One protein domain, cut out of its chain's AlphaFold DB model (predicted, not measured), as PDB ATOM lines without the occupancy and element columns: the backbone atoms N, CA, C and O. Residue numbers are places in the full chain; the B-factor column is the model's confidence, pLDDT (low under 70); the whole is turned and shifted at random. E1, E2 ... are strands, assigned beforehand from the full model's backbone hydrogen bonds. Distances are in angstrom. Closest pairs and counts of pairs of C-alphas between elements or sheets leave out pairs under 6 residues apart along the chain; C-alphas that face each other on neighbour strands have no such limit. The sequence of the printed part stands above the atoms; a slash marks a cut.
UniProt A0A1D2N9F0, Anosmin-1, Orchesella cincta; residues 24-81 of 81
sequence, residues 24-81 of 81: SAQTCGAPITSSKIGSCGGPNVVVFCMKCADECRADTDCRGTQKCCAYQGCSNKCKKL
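Overview. This is residues 24 to 81 of the 81 residues of the protein "Anosmin-1" of Orchesella cincta (UniProt A0A1D2N9F0). This domain has little regular structure: one hairpin of two antiparallel strands, E1 then E2, with a long looping stretch, residues 24 to 65, running lengthwise beside it, out to about residue 37, back to about residue 50 and out again to Gly 64. The printed part has 58 residues, 12 of them in the two named strands; there is no named helix, and the class is all strand. It is compact, with a radius of gyration of the C-alphas of 10.9 A, yet elongated, spanning 33 by 20 by 14 A.

Along the chain. Find C-alpha 66 at (77.528, 37.437, 20.249); from there E1, residues 66 to 71, runs 14.0 A. E2, residues 75 to 80, runs 15.9 A and ends at C-alpha 80, (80.863, 37.611, 17.376).

Arrangement. E1 and E2 form a hairpin with a tight link, antiparallel at 143 degrees between directions. Look at N 69 and O 77, 2.9 A apart, and N 77 and O 69, 2.8 A apart, both within hydrogen-bond range. C-alphas 66 and 80 face each other at 4.4 A.

Size, cuts and confidence. The C-alphas farthest apart, of Ser 24 and Gly 64, are 34.1 A apart. The printed part has no cut. Confidence is low, under 70, at residues 24 to 31 and 42 to 46.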
ATOM      1  N   SER A  24      70.390   7.957  17.574       47.84
ATOM      2  CA  SER A  24      69.701   8.535  16.422       47.84
ATOM      3  C   SER A  24      70.673   9.366  15.583       47.84
ATOM      4  O   SER A  24      71.579   9.978  16.140       47.84
ATOM      5  N   ALA A  25      70.508   9.381  14.260       48.44
ATOM      6  CA  ALA A  25      71.243  10.263  13.359       48.44
ATOM      7  C   ALA A  25      71.202  11.714  13.888       48.44
ATOM      8  O   ALA A  25      70.267  12.466  13.621       48.44
ATOM      9  N   GLN A  26      72.177  12.081  14.720       54.72
ATOM     10  CA  GLN A  26      72.170  13.311  15.493       54.72
ATOM     11  C   GLN A  26      72.824  14.360  14.619       54.72
ATOM     12  O   GLN A  26      74.029  14.597  14.659       54.72
ATOM     13  N   THR A  27      72.004  14.975  13.776       52.84
ATOM     14  CA  THR A  27      72.317  16.298  13.256       52.84
ATOM     15  C   THR A  27      72.347  17.239  14.457       52.84
ATOM     16  O   THR A  27      71.300  17.583  15.004       52.84
ATOM     17  N   CYS A  28      73.545  17.609  14.911       65.12
ATOM     18  CA  CYS A  28      73.739  18.427  16.114       65.12
ATOM     19  C   CYS A  28      73.297  19.884  15.932       65.12
ATOM     20  O   CYS A  28      73.201  20.626  16.900       65.12
ATOM     21  N   GLY A  29      72.994  20.303  14.703       63.16
ATOM     22  CA  GLY A  29      72.346  21.581  14.433       63.16
ATOM     23  C   GLY A  29      70.887  21.579  14.888       63.16
ATOM     24  O   GLY A  29      69.987  21.621  14.049       63.16
ATOM     25  N   ALA A  30      70.635  21.524  16.200       63.88
ATOM     26  CA  ALA A  30      69.322  21.848  16.741       63.88
ATOM     27  C   ALA A  30      68.933  23.270  16.288       63.88
ATOM     28  O   ALA A  30      69.815  24.130  16.175       63.88
ATOM     29  N   PRO A  31      67.645  23.536  16.013       68.50
ATOM     30  CA  PRO A  31      67.209  24.848  15.552       68.50
ATOM     31  C   PRO A  31      67.633  25.934  16.547       68.50
ATOM     32  O   PRO A  31      67.286  25.885  17.727       68.50
ATOM     33  N   ILE A  32      68.395  26.913  16.056       79.44
ATOM     34  CA  ILE A  32      68.868  28.042  16.857       79.44
ATOM     35  C   ILE A  32      67.771  29.097  16.913       79.44
ATOM     36  O   ILE A  32      67.289  29.571  15.881       79.44
ATOM     37  N   THR A  33      67.422  29.524  18.123       82.06
ATOM     38  CA  THR A  33      66.554  30.694  18.293       82.06
ATOM     39  C   THR A  33      67.381  31.965  18.097       82.06
ATOM     40  O   THR A  33      68.241  32.296  18.917       82.06
ATOM     41  N   SER A  34      67.127  32.667  16.991       82.62
ATOM     42  CA  SER A  34      67.816  33.908  16.628       82.62
ATOM     43  C   SER A  34      67.055  35.122  17.164       82.62
ATOM     44  O   SER A  34      65.913  35.356  16.776       82.62
ATOM     45  N   SER A  35      67.695  35.916  18.021       87.12
ATOM     46  CA  SER A  35      67.104  37.107  18.656       87.12
ATOM     47  C   SER A  35      68.005  38.344  18.632       87.12
ATOM     48  O   SER A  35      67.535  39.446  18.913       87.12
ATOM     49  N   LYS A  36      69.286  38.202  18.263       89.81
ATOM     50  CA  LYS A  36      70.241  39.318  18.153       89.81
ATOM     51  C   LYS A  36      70.515  39.694  16.696       89.81
ATOM     52  O   LYS A  36      70.433  38.850  15.802       89.81
ATOM     53  N   ILE A  37      70.887  40.958  16.469       88.50
ATOM     54  CA  ILE A  37      71.270  41.491  15.150       88.50
ATOM     55  C   ILE A  37      72.528  40.789  14.619       88.50
ATOM     56  O   ILE A  37      73.471  40.542  15.367       88.50
ATOM     57  N   GLY A  38      72.530  40.494  13.316       85.31
ATOM     58  CA  GLY A  38      73.581  39.754  12.613       85.31
ATOM     59  C   GLY A  38      73.068  38.412  12.086       85.31
ATOM     60  O   GLY A  38      72.014  37.936  12.505       85.31
ATOM     61  N   SER A  39      73.802  37.790  11.163       87.69
ATOM     62  CA  SER A  39      73.453  36.478  10.600       87.69
ATOM     63  C   SER A  39      74.674  35.563  10.548       87.69
ATOM     64  O   SER A  39      75.771  35.999  10.193       87.69
ATOM     65  N   CYS A  40      74.496  34.294  10.925       85.69
ATOM     66  CA  CYS A  40      75.541  33.284  10.810       85.69
ATOM     67  C   CYS A  40      75.736  32.978   9.319       85.69
ATOM     68  O   CYS A  40      74.860  32.408   8.678       85.69
ATOM     69  N   GLY A  41      76.855  33.423   8.749       76.12
ATOM     70  CA  GLY A  41      77.153  33.192   7.338       76.12
ATOM     71  C   GLY A  41      77.476  31.726   7.027       76.12
ATOM     72  O   GLY A  41      78.084  31.037   7.845       76.12
ATOM     73  N   GLY A  42      77.143  31.302   5.805       68.81
ATOM     74  CA  GLY A  42      77.499  30.001   5.232       68.81
ATOM     75  C   GLY A  42      76.380  28.953   5.298       68.81
ATOM     76  O   GLY A  42      75.474  29.057   6.125       68.81
ATOM     77  N   PRO A  43      76.405  27.944   4.410       58.69
ATOM     78  CA  PRO A  43      75.441  26.853   4.448       58.69
ATOM     79  C   PRO A  43      75.633  26.033   5.729       58.69
ATOM     80  O   PRO A  43      76.763  25.718   6.108       58.69
ATOM     81  N   ASN A  44      74.529  25.657   6.380       64.62
ATOM     82  CA  ASN A  44      74.554  24.663   7.450       64.62
ATOM     83  C   ASN A  44      74.976  23.325   6.835       64.62
ATOM     84  O   ASN A  44      74.155  22.608   6.268       64.62
ATOM     85  N   VAL A  45      76.274  23.024   6.875       67.44
ATOM     86  CA  VAL A  45      76.792  21.743   6.401       67.44
ATOM     87  C   VAL A  45      76.253  20.673   7.339       67.44
ATOM     88  O   VAL A  45      76.625  20.622   8.509       67.44
ATOM     89  N   VAL A  46      75.349  19.841   6.831       68.06
ATOM     90  CA  VAL A  46      74.827  18.697   7.571       68.06
ATOM     91  C   VAL A  46      75.859  17.581   7.467       68.06
ATOM     92  O   VAL A  46      76.022  16.972   6.412       68.06
ATOM     93  N   VAL A  47      76.588  17.344   8.551       72.25
ATOM     94  CA  VAL A  47      77.523  16.220   8.681       72.25
ATOM     95  C   VAL A  47      77.042  15.264   9.758       72.25
ATOM     96  O   VAL A  47      76.372  15.659  10.710       72.25
ATOM     97  N   PHE A  48      77.383  13.989   9.589       73.38
ATOM     98  CA  PHE A  48      77.156  12.982  10.614       73.38
ATOM     99  C   PHE A  48      78.161  13.177  11.751       73.38
ATOM    100  O   PHE A  48      79.372  13.160  11.529       73.38
ATOM    101  N   CYS A  49      77.656  13.344  12.969       74.06
ATOM    102  CA  CYS A  49      78.469  13.647  14.137       74.06
ATOM    103  C   CYS A  49      78.394  12.486  15.124       74.06
ATOM    104  O   CYS A  49      77.313  12.079  15.534       74.06
ATOM    105  N   MET A  50      79.551  11.964  15.539       73.56
ATOM    106  CA  MET A  50      79.591  10.904  16.556       73.56
ATOM    107  C   MET A  50      79.269  11.424  17.962       73.56
ATOM    108  O   MET A  50      78.837  10.653  18.815       73.56
ATOM    109  N   LYS A  51      79.503  12.718  18.215       74.31
ATOM    110  CA  LYS A  51      79.164  13.414  19.461       74.31
ATOM    111  C   LYS A  51      78.769  14.852  19.151       74.31
ATOM    112  O   LYS A  51      79.463  15.516  18.383       74.31
ATOM    113  N   CYS A  52      77.704  15.322  19.793       75.81
ATOM    114  CA  CYS A  52      77.319  16.728  19.787       75.81
ATOM    115  C   CYS A  52      77.932  17.445  20.992       75.81
ATOM    116  O   CYS A  52      77.966  16.899  22.096       75.81
ATOM    117  N   ALA A  53      78.417  18.664  20.777       80.56
ATOM    118  CA  ALA A  53      79.032  19.487  21.816       80.56
ATOM    119  C   ALA A  53      78.591  20.948  21.662       80.56
ATOM    120  O   ALA A  53      79.383  21.814  21.292       80.56
ATOM    121  N   ASP A  54      77.304  21.199  21.891       87.44
ATOM    122  CA  ASP A  54      76.724  22.539  21.805       87.44
ATOM    123  C   ASP A  54      77.112  23.391  23.017       87.44
ATOM    124  O   ASP A  54      76.866  23.016  24.162       87.44
ATOM    125  N   GLU A  55      77.685  24.562  22.756       89.88
ATOM    126  CA  GLU A  55      77.966  25.604  23.749       89.88
ATOM    127  C   GLU A  55      76.732  26.484  24.010       89.88
ATOM    128  O   GLU A  55      76.571  27.029  25.099       89.88
ATOM    129  N   CYS A  56      75.851  26.623  23.015       90.88
ATOM    130  CA  CYS A  56      74.659  27.467  23.063       90.88
ATOM    131  C   CYS A  56      73.484  26.831  22.302       90.88
ATOM    132  O   CYS A  56      73.671  25.978  21.433       90.88
ATOM    133  N   ARG A  57      72.258  27.263  22.604       88.88
ATOM    134  CA  ARG A  57      71.024  26.879  21.887       88.88
ATOM    135  C   ARG A  57      70.262  28.087  21.343       88.88
ATOM    136  O   ARG A  57      69.479  27.959  20.402       88.88
ATOM    137  N   ALA A  58      70.502  29.261  21.908       89.44
ATOM    138  CA  ALA A  58      69.926  30.520  21.473       89.44
ATOM    139  C   ALA A  58      70.963  31.642  21.533       89.44
ATOM    140  O   ALA A  58      71.934  31.589  22.288       89.44
ATOM    141  N   ASP A  59      70.723  32.710  20.776       93.12
ATOM    142  CA  ASP A  59      71.553  33.916  20.842       93.12
ATOM    143  C   ASP A  59      71.668  34.471  22.269       93.12
ATOM    144  O   ASP A  59      72.710  35.012  22.636       93.12
ATOM    145  N   THR A  60      70.612  34.337  23.077       93.12
ATOM    146  CA  THR A  60      70.556  34.796  24.474       93.12
ATOM    147  C   THR A  60      71.536  34.085  25.398       93.12
ATOM    148  O   THR A  60      71.911  34.665  26.412       93.12
ATOM    149  N   ASP A  61      71.985  32.882  25.040       94.31
ATOM    150  CA  ASP A  61      72.978  32.142  25.825       94.31
ATOM    151  C   ASP A  61      74.374  32.772  25.682       94.31
ATOM    152  O   ASP A  61      75.234  32.644  26.554       94.31
ATOM    153  N   CYS A  62      74.599  33.501  24.587       94.44
ATOM    154  CA  CYS A  62      75.860  34.159  24.290       94.44
ATOM    155  C   CYS A  62      75.932  35.561  24.908       94.44
ATOM    156  O   CYS A  62      74.931  36.269  25.045       94.44
ATOM    157  N   ARG A  63      77.138  36.028  25.241       95.44
ATOM    158  CA  ARG A  63      77.319  37.319  25.922       95.44
ATOM    159  C   ARG A  63      77.254  38.501  24.955       95.44
ATOM    160  O   ARG A  63      77.775  38.452  23.842       95.44
ATOM    161  N   GLY A  64      76.656  39.605  25.404       93.06
ATOM    162  CA  GLY A  64      76.607  40.858  24.646       93.06
ATOM    163  C   GLY A  64      76.001  40.671  23.254       93.06
ATOM    164  O   GLY A  64      74.923  40.097  23.117       93.06
ATOM    165  N   THR A  65      76.717  41.110  22.218       91.69
ATOM    166  CA  THR A  65      76.278  41.030  20.813       91.69
ATOM    167  C   THR A  65      76.646  39.719  20.114       91.69
ATOM    168  O   THR A  65      76.423  39.584  18.916       91.69
ATOM    169  N   GLN A  66      77.227  38.748  20.825       94.25
ATOM    170  CA  GLN A  66      77.528  37.437  20.249       94.25
ATOM    171  C   GLN A  66      76.244  36.669  19.945       94.25
ATOM    172  O   GLN A  66      75.286  36.726  20.720       94.25
ATOM    173  N   LYS A  67      76.266  35.906  18.858       93.69
ATOM    174  CA  LYS A  67      75.170  35.056  18.395       93.69
ATOM    175  C   LYS A  67      75.533  33.587  18.508       93.69
ATOM    176  O   LYS A  67      76.714  33.235  18.456       93.69
ATOM    177  N   CYS A  68      74.518  32.748  18.637       92.12
ATOM    178  CA  CYS A  68      74.690  31.309  18.596       92.12
ATOM    179  C   CYS A  68      74.698  30.864  17.131       92.12
ATOM    180  O   CYS A  68      73.765  31.161  16.390       92.12
ATOM    181  N   CYS A  69      75.766  30.204  16.690       89.94
ATOM    182  CA  CYS A  69      75.928  29.785  15.299       89.94
ATOM    183  C   CYS A  69      76.314  28.312  15.206       89.94
ATOM    184  O   CYS A  69      77.147  27.838  15.978       89.94
ATOM    185  N   ALA A  70      75.783  27.623  14.195       87.75
ATOM    186  CA  ALA A  70      76.224  26.282  13.850       87.75
ATOM    187  C   ALA A  70      77.697  26.306  13.414       87.75
ATOM    188  O   ALA A  70      78.128  27.126  12.598       87.75
ATOM    189  N   TYR A  71      78.478  25.388  13.964       84.56
ATOM    190  CA  TYR A  71      79.900  25.225  13.723       84.56
ATOM    191  C   TYR A  71      80.161  23.805  13.235       84.56
ATOM    192  O   TYR A  71      79.978  22.833  13.972       84.56
ATOM    193  N   GLN A  72      80.576  23.702  11.968       79.25
ATOM    194  CA  GLN A  72      80.867  22.434  11.289       79.25
ATOM    195  C   GLN A  72      79.715  21.413  11.365       79.25
ATOM    196  O   GLN A  72      79.975  20.223  11.315       79.25
ATOM    197  N   GLY A  73      78.461  21.848  11.554       77.31
ATOM    198  CA  GLY A  73      77.284  20.967  11.644       77.31
ATOM    199  C   GLY A  73      77.178  20.098  12.905       77.31
ATOM    200  O   GLY A  73      76.116  19.527  13.149       77.31
ATOM    201  N   CYS A  74      78.241  20.021  13.715       81.75
ATOM    202  CA  CYS A  74      78.342  19.144  14.888       81.75
ATOM    203  C   CYS A  74      78.254  19.857  16.240       81.75
ATOM    204  O   CYS A  74      78.303  19.214  17.290       81.75
ATOM    205  N   SER A  75      78.166  21.183  16.233       85.75
ATOM    206  CA  SER A  75      78.061  21.973  17.455       85.75
ATOM    207  C   SER A  75      77.486  23.348  17.172       85.75
ATOM    208  O   SER A  75      77.696  23.887  16.087       85.75
ATOM    209  N   ASN A  76      76.859  23.950  18.165       89.00
ATOM    210  CA  ASN A  76      76.526  25.366  18.199       89.00
ATOM    211  C   ASN A  76      77.526  26.121  19.082       89.00
ATOM    212  O   ASN A  76      77.823  25.676  20.189       89.00
ATOM    213  N   LYS A  77      78.054  27.253  18.608       91.19
ATOM    214  CA  LYS A  77      79.056  28.061  19.323       91.19
ATOM    215  C   LYS A  77      78.700  29.536  19.340       91.19
ATOM    216  O   LYS A  77      78.129  30.057  18.376       91.19
ATOM    217  N   CYS A  78      79.111  30.223  20.400       93.44
ATOM    218  CA  CYS A  78      78.970  31.667  20.486       93.44
ATOM    219  C   CYS A  78      80.012  32.361  19.603       93.44
ATOM    220  O   CYS A  78      81.220  32.250  19.815       93.44
ATOM    221  N   LYS A  79      79.547  33.113  18.606       91.31
ATOM    222  CA  LYS A  79      80.392  33.839  17.656       91.31
ATOM    223  C   LYS A  79      80.032  35.319  17.651       91.31
ATOM    224  O   LYS A  79      78.859  35.691  17.641       91.31
ATOM    225  N   LYS A  80      81.051  36.181  17.636       90.44
ATOM    226  CA  LYS A  80      80.863  37.611  17.376       90.44
ATOM    227  C   LYS A  80      80.656  37.811  15.873       90.44
ATOM    228  O   LYS A  80      81.482  37.344  15.086       90.44
ATOM    229  N   LEU A  81      79.535  38.430  15.518       84.75
ATOM    230  CA  LEU A  81      79.141  38.751  14.148       84.75
ATOM    231  C   LEU A  81      79.210  40.256  13.908       84.75
ATOM    232  O   LEU A  81      79.101  41.009  14.906       84.75
TER     233      LEU A  81